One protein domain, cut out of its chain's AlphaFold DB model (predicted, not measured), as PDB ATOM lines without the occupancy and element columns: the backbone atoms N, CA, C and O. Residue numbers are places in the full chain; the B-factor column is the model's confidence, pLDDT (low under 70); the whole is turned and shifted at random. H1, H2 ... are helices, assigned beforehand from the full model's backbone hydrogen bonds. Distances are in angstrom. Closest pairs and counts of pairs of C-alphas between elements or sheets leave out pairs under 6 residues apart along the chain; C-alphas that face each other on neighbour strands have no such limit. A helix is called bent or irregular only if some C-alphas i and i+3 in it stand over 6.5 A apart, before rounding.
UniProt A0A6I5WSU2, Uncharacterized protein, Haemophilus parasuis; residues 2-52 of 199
ATOM      1  N   GLN A   2     182.092 184.237 159.131       42.34
ATOM      2  CA  GLN A   2     180.793 183.952 158.515       42.34
ATOM      3  C   GLN A   2     179.745 184.841 159.188       42.34
ATOM      4  O   GLN A   2     179.318 184.560 160.302       42.34
ATOM      5  N   CYS A   3     179.374 185.939 158.534       51.06
ATOM      6  CA  CYS A   3     178.338 186.844 159.020       51.06
ATOM      7  C   CYS A   3     177.009 186.472 158.355       51.06
ATOM      8  O   CYS A   3     176.906 186.489 157.130       51.06
ATOM      9  N   LEU A   4     175.992 186.144 159.159       53.69
ATOM     10  CA  LEU A   4     174.694 185.627 158.701       53.69
ATOM     11  C   LEU A   4     173.977 186.577 157.711       53.69
ATOM     12  O   LEU A   4     173.191 186.117 156.889       53.69
ATOM     13  N   PHE A   5     174.268 187.885 157.758       53.19
ATOM     14  CA  PHE A   5     173.498 188.906 157.036       53.19
ATOM     15  C   PHE A   5     174.261 190.200 156.673       53.19
ATOM     16  O   PHE A   5     173.626 191.211 156.355       53.19
ATOM     17  N   GLU A   6     175.597 190.218 156.664       53.81
ATOM     18  CA  GLU A   6     176.360 191.386 156.179       53.81
ATOM     19  C   GLU A   6     176.405 191.403 154.641       53.81
ATOM     20  O   GLU A   6     177.395 191.053 154.005       53.81
ATOM     21  N   HIS A   7     175.289 191.783 154.015       58.03
ATOM     22  CA  HIS A   7     175.213 191.995 152.570       58.03
ATOM     23  C   HIS A   7     174.266 193.165 152.254       58.03
ATOM     24  O   HIS A   7     173.221 193.284 152.894       58.03
ATOM     25  N   PRO A   8     174.508 193.985 151.211       50.75
ATOM     26  CA  PRO A   8     173.629 195.103 150.817       50.75
ATOM     27  C   PRO A   8     172.169 194.724 150.485       50.75
ATOM     28  O   PRO A   8     171.332 195.596 150.275       50.75
ATOM     29  N   LYS A   9     171.834 193.426 150.448       57.84
ATOM     30  CA  LYS A   9     170.472 192.895 150.240       57.84
ATOM     31  C   LYS A   9     169.839 192.321 151.516       57.84
ATOM     32  O   LYS A   9     168.768 191.723 151.432       57.84
ATOM     33  N   SER A  10     170.487 192.496 152.666       68.31
ATOM     34  CA  SER A  10     170.095 191.926 153.961       68.31
ATOM     35  C   SER A  10     168.629 192.202 154.306       68.31
ATOM     36  O   SER A  10     167.868 191.274 154.562       68.31
ATOM     37  N   SER A  11     168.168 193.442 154.108       71.31
ATOM     38  CA  SER A  11     166.774 193.833 154.359       71.31
ATOM     39  C   SER A  11     165.744 193.126 153.470       71.31
ATOM     40  O   SER A  11     164.605 192.912 153.886       71.31
ATOM     41  N   LYS A  12     166.106 192.755 152.234       76.25
ATOM     42  CA  LYS A  12     165.213 192.009 151.333       76.25
ATOM     43  C   LYS A  12     165.127 190.540 151.744       76.25
ATOM     44  O   LYS A  12     164.036 189.978 151.722       76.25
ATOM     45  N   ILE A  13     166.259 189.938 152.107       80.56
ATOM     46  CA  ILE A  13     166.322 188.545 152.568       80.56
ATOM     47  C   ILE A  13     165.545 188.399 153.875       80.56
ATOM     48  O   ILE A  13     164.725 187.498 153.996       80.56
ATOM     49  N   GLU A  14     165.732 189.325 154.810       81.88
ATOM     50  CA  GLU A  14     165.038 189.320 156.093       81.88
ATOM     51  C   GLU A  14     163.512 189.381 155.927       81.88
ATOM     52  O   GLU A  14     162.797 188.562 156.497       81.88
ATOM     53  N   LYS A  15     163.006 190.274 155.062       83.19
ATOM     54  CA  LYS A  15     161.568 190.352 154.747       83.19
ATOM     55  C   LYS A  15     161.018 189.048 154.174       83.19
ATOM     56  O   LYS A  15     159.920 188.644 154.541       83.19
ATOM     57  N   LEU A  16     161.770 188.399 153.283       84.56
ATOM     58  CA  LEU A  16     161.383 187.107 152.714       84.56
ATOM     59  C   LEU A  16     161.384 186.004 153.779       84.56
ATOM     60  O   LEU A  16     160.452 185.211 153.823       84.56
ATOM     61  N   LEU A  17     162.384 185.974 154.665       86.69
ATOM     62  CA  LEU A  17     162.445 185.012 155.768       86.69
ATOM     63  C   LEU A  17     161.283 185.188 156.747       86.69
ATOM     64  O   LEU A  17     160.666 184.202 157.139       86.69
ATOM     65  N   ILE A  18     160.948 186.429 157.109       89.06
ATOM     66  CA  ILE A  18     159.793 186.733 157.963       89.06
ATOM     67  C   ILE A  18     158.508 186.215 157.318       89.06
ATOM     68  O   ILE A  18     157.683 185.583 157.973       89.06
ATOM     69  N   ASP A  19     158.328 186.487 156.032       86.75
ATOM     70  CA  ASP A  19     157.139 186.097 155.287       86.75
ATOM     71  C   ASP A  19     157.017 184.566 155.126       86.75
ATOM     72  O   ASP A  19     155.938 184.004 155.347       86.75
ATOM     73  N   LEU A  20     158.134 183.879 154.864       86.81
ATOM     74  CA  LEU A  20     158.216 182.417 154.893       86.81
ATOM     75  C   LEU A  20     157.924 181.860 156.286       86.81
ATOM     76  O   LEU A  20     157.202 180.878 156.397       86.81
ATOM     77  N   ALA A  21     158.420 182.478 157.355       87.00
ATOM     78  CA  ALA A  21     158.183 182.001 158.716       87.00
ATOM     79  C   ALA A  21     156.720 182.192 159.150       87.00
ATOM     80  O   ALA A  21     156.132 181.313 159.786       87.00
ATOM     81  N   LYS A  22     156.096 183.305 158.740       88.31
ATOM     82  CA  LYS A  22     154.678 183.595 158.997       88.31
ATOM     83  C   LYS A  22     153.760 182.586 158.308       88.31
ATOM     84  O   LYS A  22     152.833 182.079 158.938       88.31
ATOM     85  N   ARG A  23     153.998 182.309 157.022       84.56
ATOM     86  CA  ARG A  23     153.090 181.497 156.190       84.56
ATOM     87  C   ARG A  23     153.472 180.024 156.122       84.56
ATOM     88  O   ARG A  23     152.596 179.182 155.973       84.56
ATOM     89  N   GLY A  24     154.751 179.708 156.275       84.38
ATOM     90  CA  GLY A  24     155.323 178.386 156.033       84.38
ATOM     91  C   GLY A  24     154.717 177.276 156.881       84.38
ATOM     92  O   GLY A  24     154.490 176.187 156.367       84.38
ATOM     93  N   ARG A  25     154.344 177.563 158.135       77.44
ATOM     94  CA  ARG A  25     153.710 176.572 159.024       77.44
ATOM     95  C   ARG A  25     152.408 175.998 158.460       77.44
ATOM     96  O   ARG A  25     152.159 174.814 158.633       77.44
ATOM     97  N   ALA A  26     151.613 176.808 157.756       81.50
ATOM     98  CA  ALA A  26     150.382 176.340 157.110       81.50
ATOM     99  C   ALA A  26     150.653 175.383 155.934       81.50
ATOM    100  O   ALA A  26     149.762 174.648 155.526       81.50
ATOM    101  N   PHE A  27     151.882 175.382 155.414       80.62
ATOM    102  CA  PHE A  27     152.334 174.557 154.294       80.62
ATOM    103  C   PHE A  27     153.300 173.444 154.725       80.62
ATOM    104  O   PHE A  27     153.929 172.828 153.872       80.62
ATOM    105  N   GLY A  28     153.473 173.209 156.032       79.50
ATOM    106  CA  GLY A  28     154.439 172.225 156.538       79.50
ATOM    107  C   GLY A  28     155.908 172.603 156.303       79.50
ATOM    108  O   GLY A  28     156.784 171.745 156.364       79.50
ATOM    109  N   LEU A  29     156.209 173.877 156.031       82.19
ATOM    110  CA  LEU A  29     157.582 174.364 155.913       82.19
ATOM    111  C   LEU A  29     158.163 174.631 157.307       82.19
ATOM    112  O   LEU A  29     157.732 175.550 158.010       82.19
ATOM    113  N   HIS A  30     159.195 173.868 157.662       82.50
ATOM    114  CA  HIS A  30     159.984 174.047 158.878       82.50
ATOM    115  C   HIS A  30     161.384 174.549 158.521       82.50
ATOM    116  O   HIS A  30     161.993 174.092 157.557       82.50
ATOM    117  N   MET A  31     161.898 175.501 159.297       83.62
ATOM    118  CA  MET A  31     163.212 176.103 159.072       83.62
ATOM    119  C   MET A  31     164.101 175.892 160.292       83.62
ATOM    120  O   MET A  31     163.687 176.177 161.415       83.62
ATOM    121  N   ILE A  32     165.334 175.445 160.053       84.62
ATOM    122  CA  ILE A  32     166.400 175.379 161.052       84.62
ATOM    123  C   ILE A  32     167.465 176.388 160.638       84.62
ATOM    124  O   ILE A  32     168.012 176.312 159.540       84.62
ATOM    125  N   MET A  33     167.745 177.345 161.518       84.69
ATOM    126  CA  MET A  33     168.780 178.351 161.315       84.69
ATOM    127  C   MET A  33     169.863 178.151 162.366       84.69
ATOM    128  O   MET A  33     169.567 178.109 163.557       84.69
ATOM    129  N   SER A  34     171.111 178.037 161.921       86.25
ATOM    130  CA  SER A  34     172.269 177.870 162.794       86.25
ATOM    131  C   SER A  34     173.313 178.932 162.476       86.25
ATOM    132  O   SER A  34     173.537 179.273 161.314       86.25
ATOM    133  N   THR A  35     173.934 179.477 163.517       84.94
ATOM    134  CA  THR A  35     175.034 180.435 163.416       84.94
ATOM    135  C   THR A  35     176.006 180.207 164.562       84.94
ATOM    136  O   THR A  35     175.594 179.866 165.669       84.94
ATOM    137  N   GLN A  36     177.294 180.409 164.304       84.75
ATOM    138  CA  GLN A  36     178.328 180.280 165.329       84.75
ATOM    139  C   GLN A  36     178.385 181.509 166.246       84.75
ATOM    140  O   GLN A  36     178.671 181.392 167.432       84.75
ATOM    141  N   THR A  37     178.135 182.698 165.699       81.06
ATOM    142  CA  THR A  37     178.113 183.954 166.456       81.06
ATOM    143  C   THR A  37     177.175 184.949 165.787       81.06
ATOM    144  O   THR A  37     176.930 184.886 164.580       81.06
ATOM    145  N   LEU A  38     176.641 185.878 166.575       81.44
ATOM    146  CA  LEU A  38     175.908 187.042 166.086       81.44
ATOM    147  C   LEU A  38     176.743 188.318 166.241       81.44
ATOM    148  O   LEU A  38     176.212 189.427 166.194       81.44
ATOM    149  N   THR A  39     178.056 188.210 166.442       80.69
ATOM    150  CA  THR A  39     178.952 189.372 166.488       80.69
ATOM    151  C   THR A  39     178.805 190.207 165.211       80.69
ATOM    152  O   THR A  39     178.750 189.663 164.113       80.69
ATOM    153  N   GLY A  40     178.685 191.530 165.353       76.25
ATOM    154  CA  GLY A  40     178.491 192.450 164.220       76.25
ATOM    155  C   GLY A  40     177.081 192.465 163.617       76.25
ATOM    156  O   GLY A  40     176.764 193.360 162.843       76.25
ATOM    157  N   TYR A  41     176.196 191.547 164.017       78.50
ATOM    158  CA  TYR A  41     174.825 191.486 163.520       78.50
ATOM    159  C   TYR A  41     173.800 191.521 164.658       78.50
ATOM    160  O   TYR A  41     174.013 191.006 165.757       78.50
ATOM    161  N   THR A  42     172.661 192.152 164.397       75.81
ATOM    162  CA  THR A  42     171.507 192.129 165.298       75.81
ATOM    163  C   THR A  42     170.335 191.583 164.515       75.81
ATOM    164  O   THR A  42     169.950 192.156 163.498       75.81
ATOM    165  N   ILE A  43     169.785 190.468 164.985       82.50
ATOM    166  CA  ILE A  43     168.564 189.918 164.413       82.50
ATOM    167  C   ILE A  43     167.429 190.888 164.741       82.50
ATOM    168  O   ILE A  43     167.303 191.328 165.887       82.50
ATOM    169  N   SER A  44     166.602 191.236 163.758       87.12
ATOM    170  CA  SER A  44     165.454 192.090 164.038       87.12
ATOM    171  C   SER A  44     164.482 191.409 164.995       87.12
ATOM    172  O   SER A  44     164.280 190.190 164.976       87.12
ATOM    173  N   SER A  45     163.833 192.223 165.828       86.88
ATOM    174  CA  SER A  45     162.788 191.735 166.726       86.88
ATOM    175  C   SER A  45     161.658 191.061 165.938       86.88
ATOM    176  O   SER A  45     161.167 190.013 166.349       86.88
ATOM    177  N   GLU A  46     161.313 191.582 164.751       89.75
ATOM    178  CA  GLU A  46     160.299 190.967 163.892       89.75
ATOM    179  C   GLU A  46     160.698 189.547 163.467       89.75
ATOM    180  O   GLU A  46     159.882 188.634 163.608       89.75
ATOM    181  N   LEU A  47     161.942 189.319 163.029       88.12
ATOM    182  CA  LEU A  47     162.402 187.974 162.678       88.12
ATOM    183  C   LEU A  47     162.424 187.054 163.908       88.12
ATOM    184  O   LEU A  47     161.870 185.958 163.851       88.12
ATOM    185  N   LEU A  48     162.965 187.511 165.044       88.88
ATOM    186  CA  LEU A  48     163.013 186.727 166.290       88.88
ATOM    187  C   LEU A  48     161.628 186.314 166.804       88.88
ATOM    188  O   LEU A  48     161.500 185.258 167.427       88.88
ATOM    189  N   THR A  49     160.587 187.115 166.552       90.12
ATOM    190  CA  THR A  49     159.215 186.757 166.951       90.12
ATOM    191  C   THR A  49     158.646 185.574 166.168       90.12
ATOM    192  O   THR A  49     157.717 184.921 166.641       90.12
ATOM    193  N   GLN A  50     159.207 185.261 164.997       90.31
ATOM    194  CA  GLN A  50     158.781 184.108 164.205       90.31
ATOM    195  C   GLN A  50     159.427 182.793 164.675       90.31
ATOM    196  O   GLN A  50     158.880 181.720 164.428       90.31
ATOM    197  N   PHE A  51     160.548 182.869 165.402       90.06
ATOM    198  CA  PHE A  51     161.291 181.716 165.917       90.06
ATOM    199  C   PHE A  51     161.109 181.587 167.433       90.06
ATOM    200  O   PHE A  51     161.891 182.106 168.237       90.06
ATOM    201  N   LYS A  52     160.028 180.891 167.812       90.44
ATOM    202  CA  LYS A  52     159.674 180.615 169.214       90.44
ATOM    203  C   LYS A  52     160.654 179.671 169.895       90.44
ATOM    204  O   LYS A  52     161.072 179.951 171.015       90.44
TER     205      LYS A  52
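This is residues 2 to 52 of the 199 residues of an uncharacterized protein of Haemophilus parasuis (UniProt A0A6I5WSU2). One long, kinked helix, H1, has a short helix, H2, packed side by side on part of it, and the long loop of residues 28 to 44, which joins H1 to H2 along the chain, folds back along the length of H1 outside the pair of helices. Residues 23 to 28 stick out at one end. The printed part has 51 residues with two named helices, H1 then H2, and no named strand; it is all helix by class, though under half of the residues are in named elements. It is only just compact, close to loose, with a radius of gyration of the C-alphas of 11.5 A, and elongated, spanning 33 by 21 by 17 A.

H1, residues 10 to 27, touches H2, residues 45 to 50, with residues 14 to 22 alone. The closest C-alphas are those of Ile 18 and Leu 47, 5.5 A apart. The helices run the same way at a shallow tilt of 25 degrees. O i to N i+4 pairs are within hydrogen-bond range in 11 of 14 cases in H1 and 1 of 2 in H2.

H1 begins at C-alpha 10 (170.095, 191.926, 153.961) and is 24.8 A long from first to last C-alpha. It has a kink of 35 degrees near residue 21 and is irregular, with C-alphas 22 and 25 7.1 A apart. H2, 9.0 A long, ends at C-alpha 50 (158.781, 184.108, 164.205).

The C-alphas farthest apart, Phe 27 and Gly 40, are 33.2 A apart. The link from H1 to H2 is long, 17 residues. The printed part has no cut. Residues 2 to 10 have pLDDT under 70.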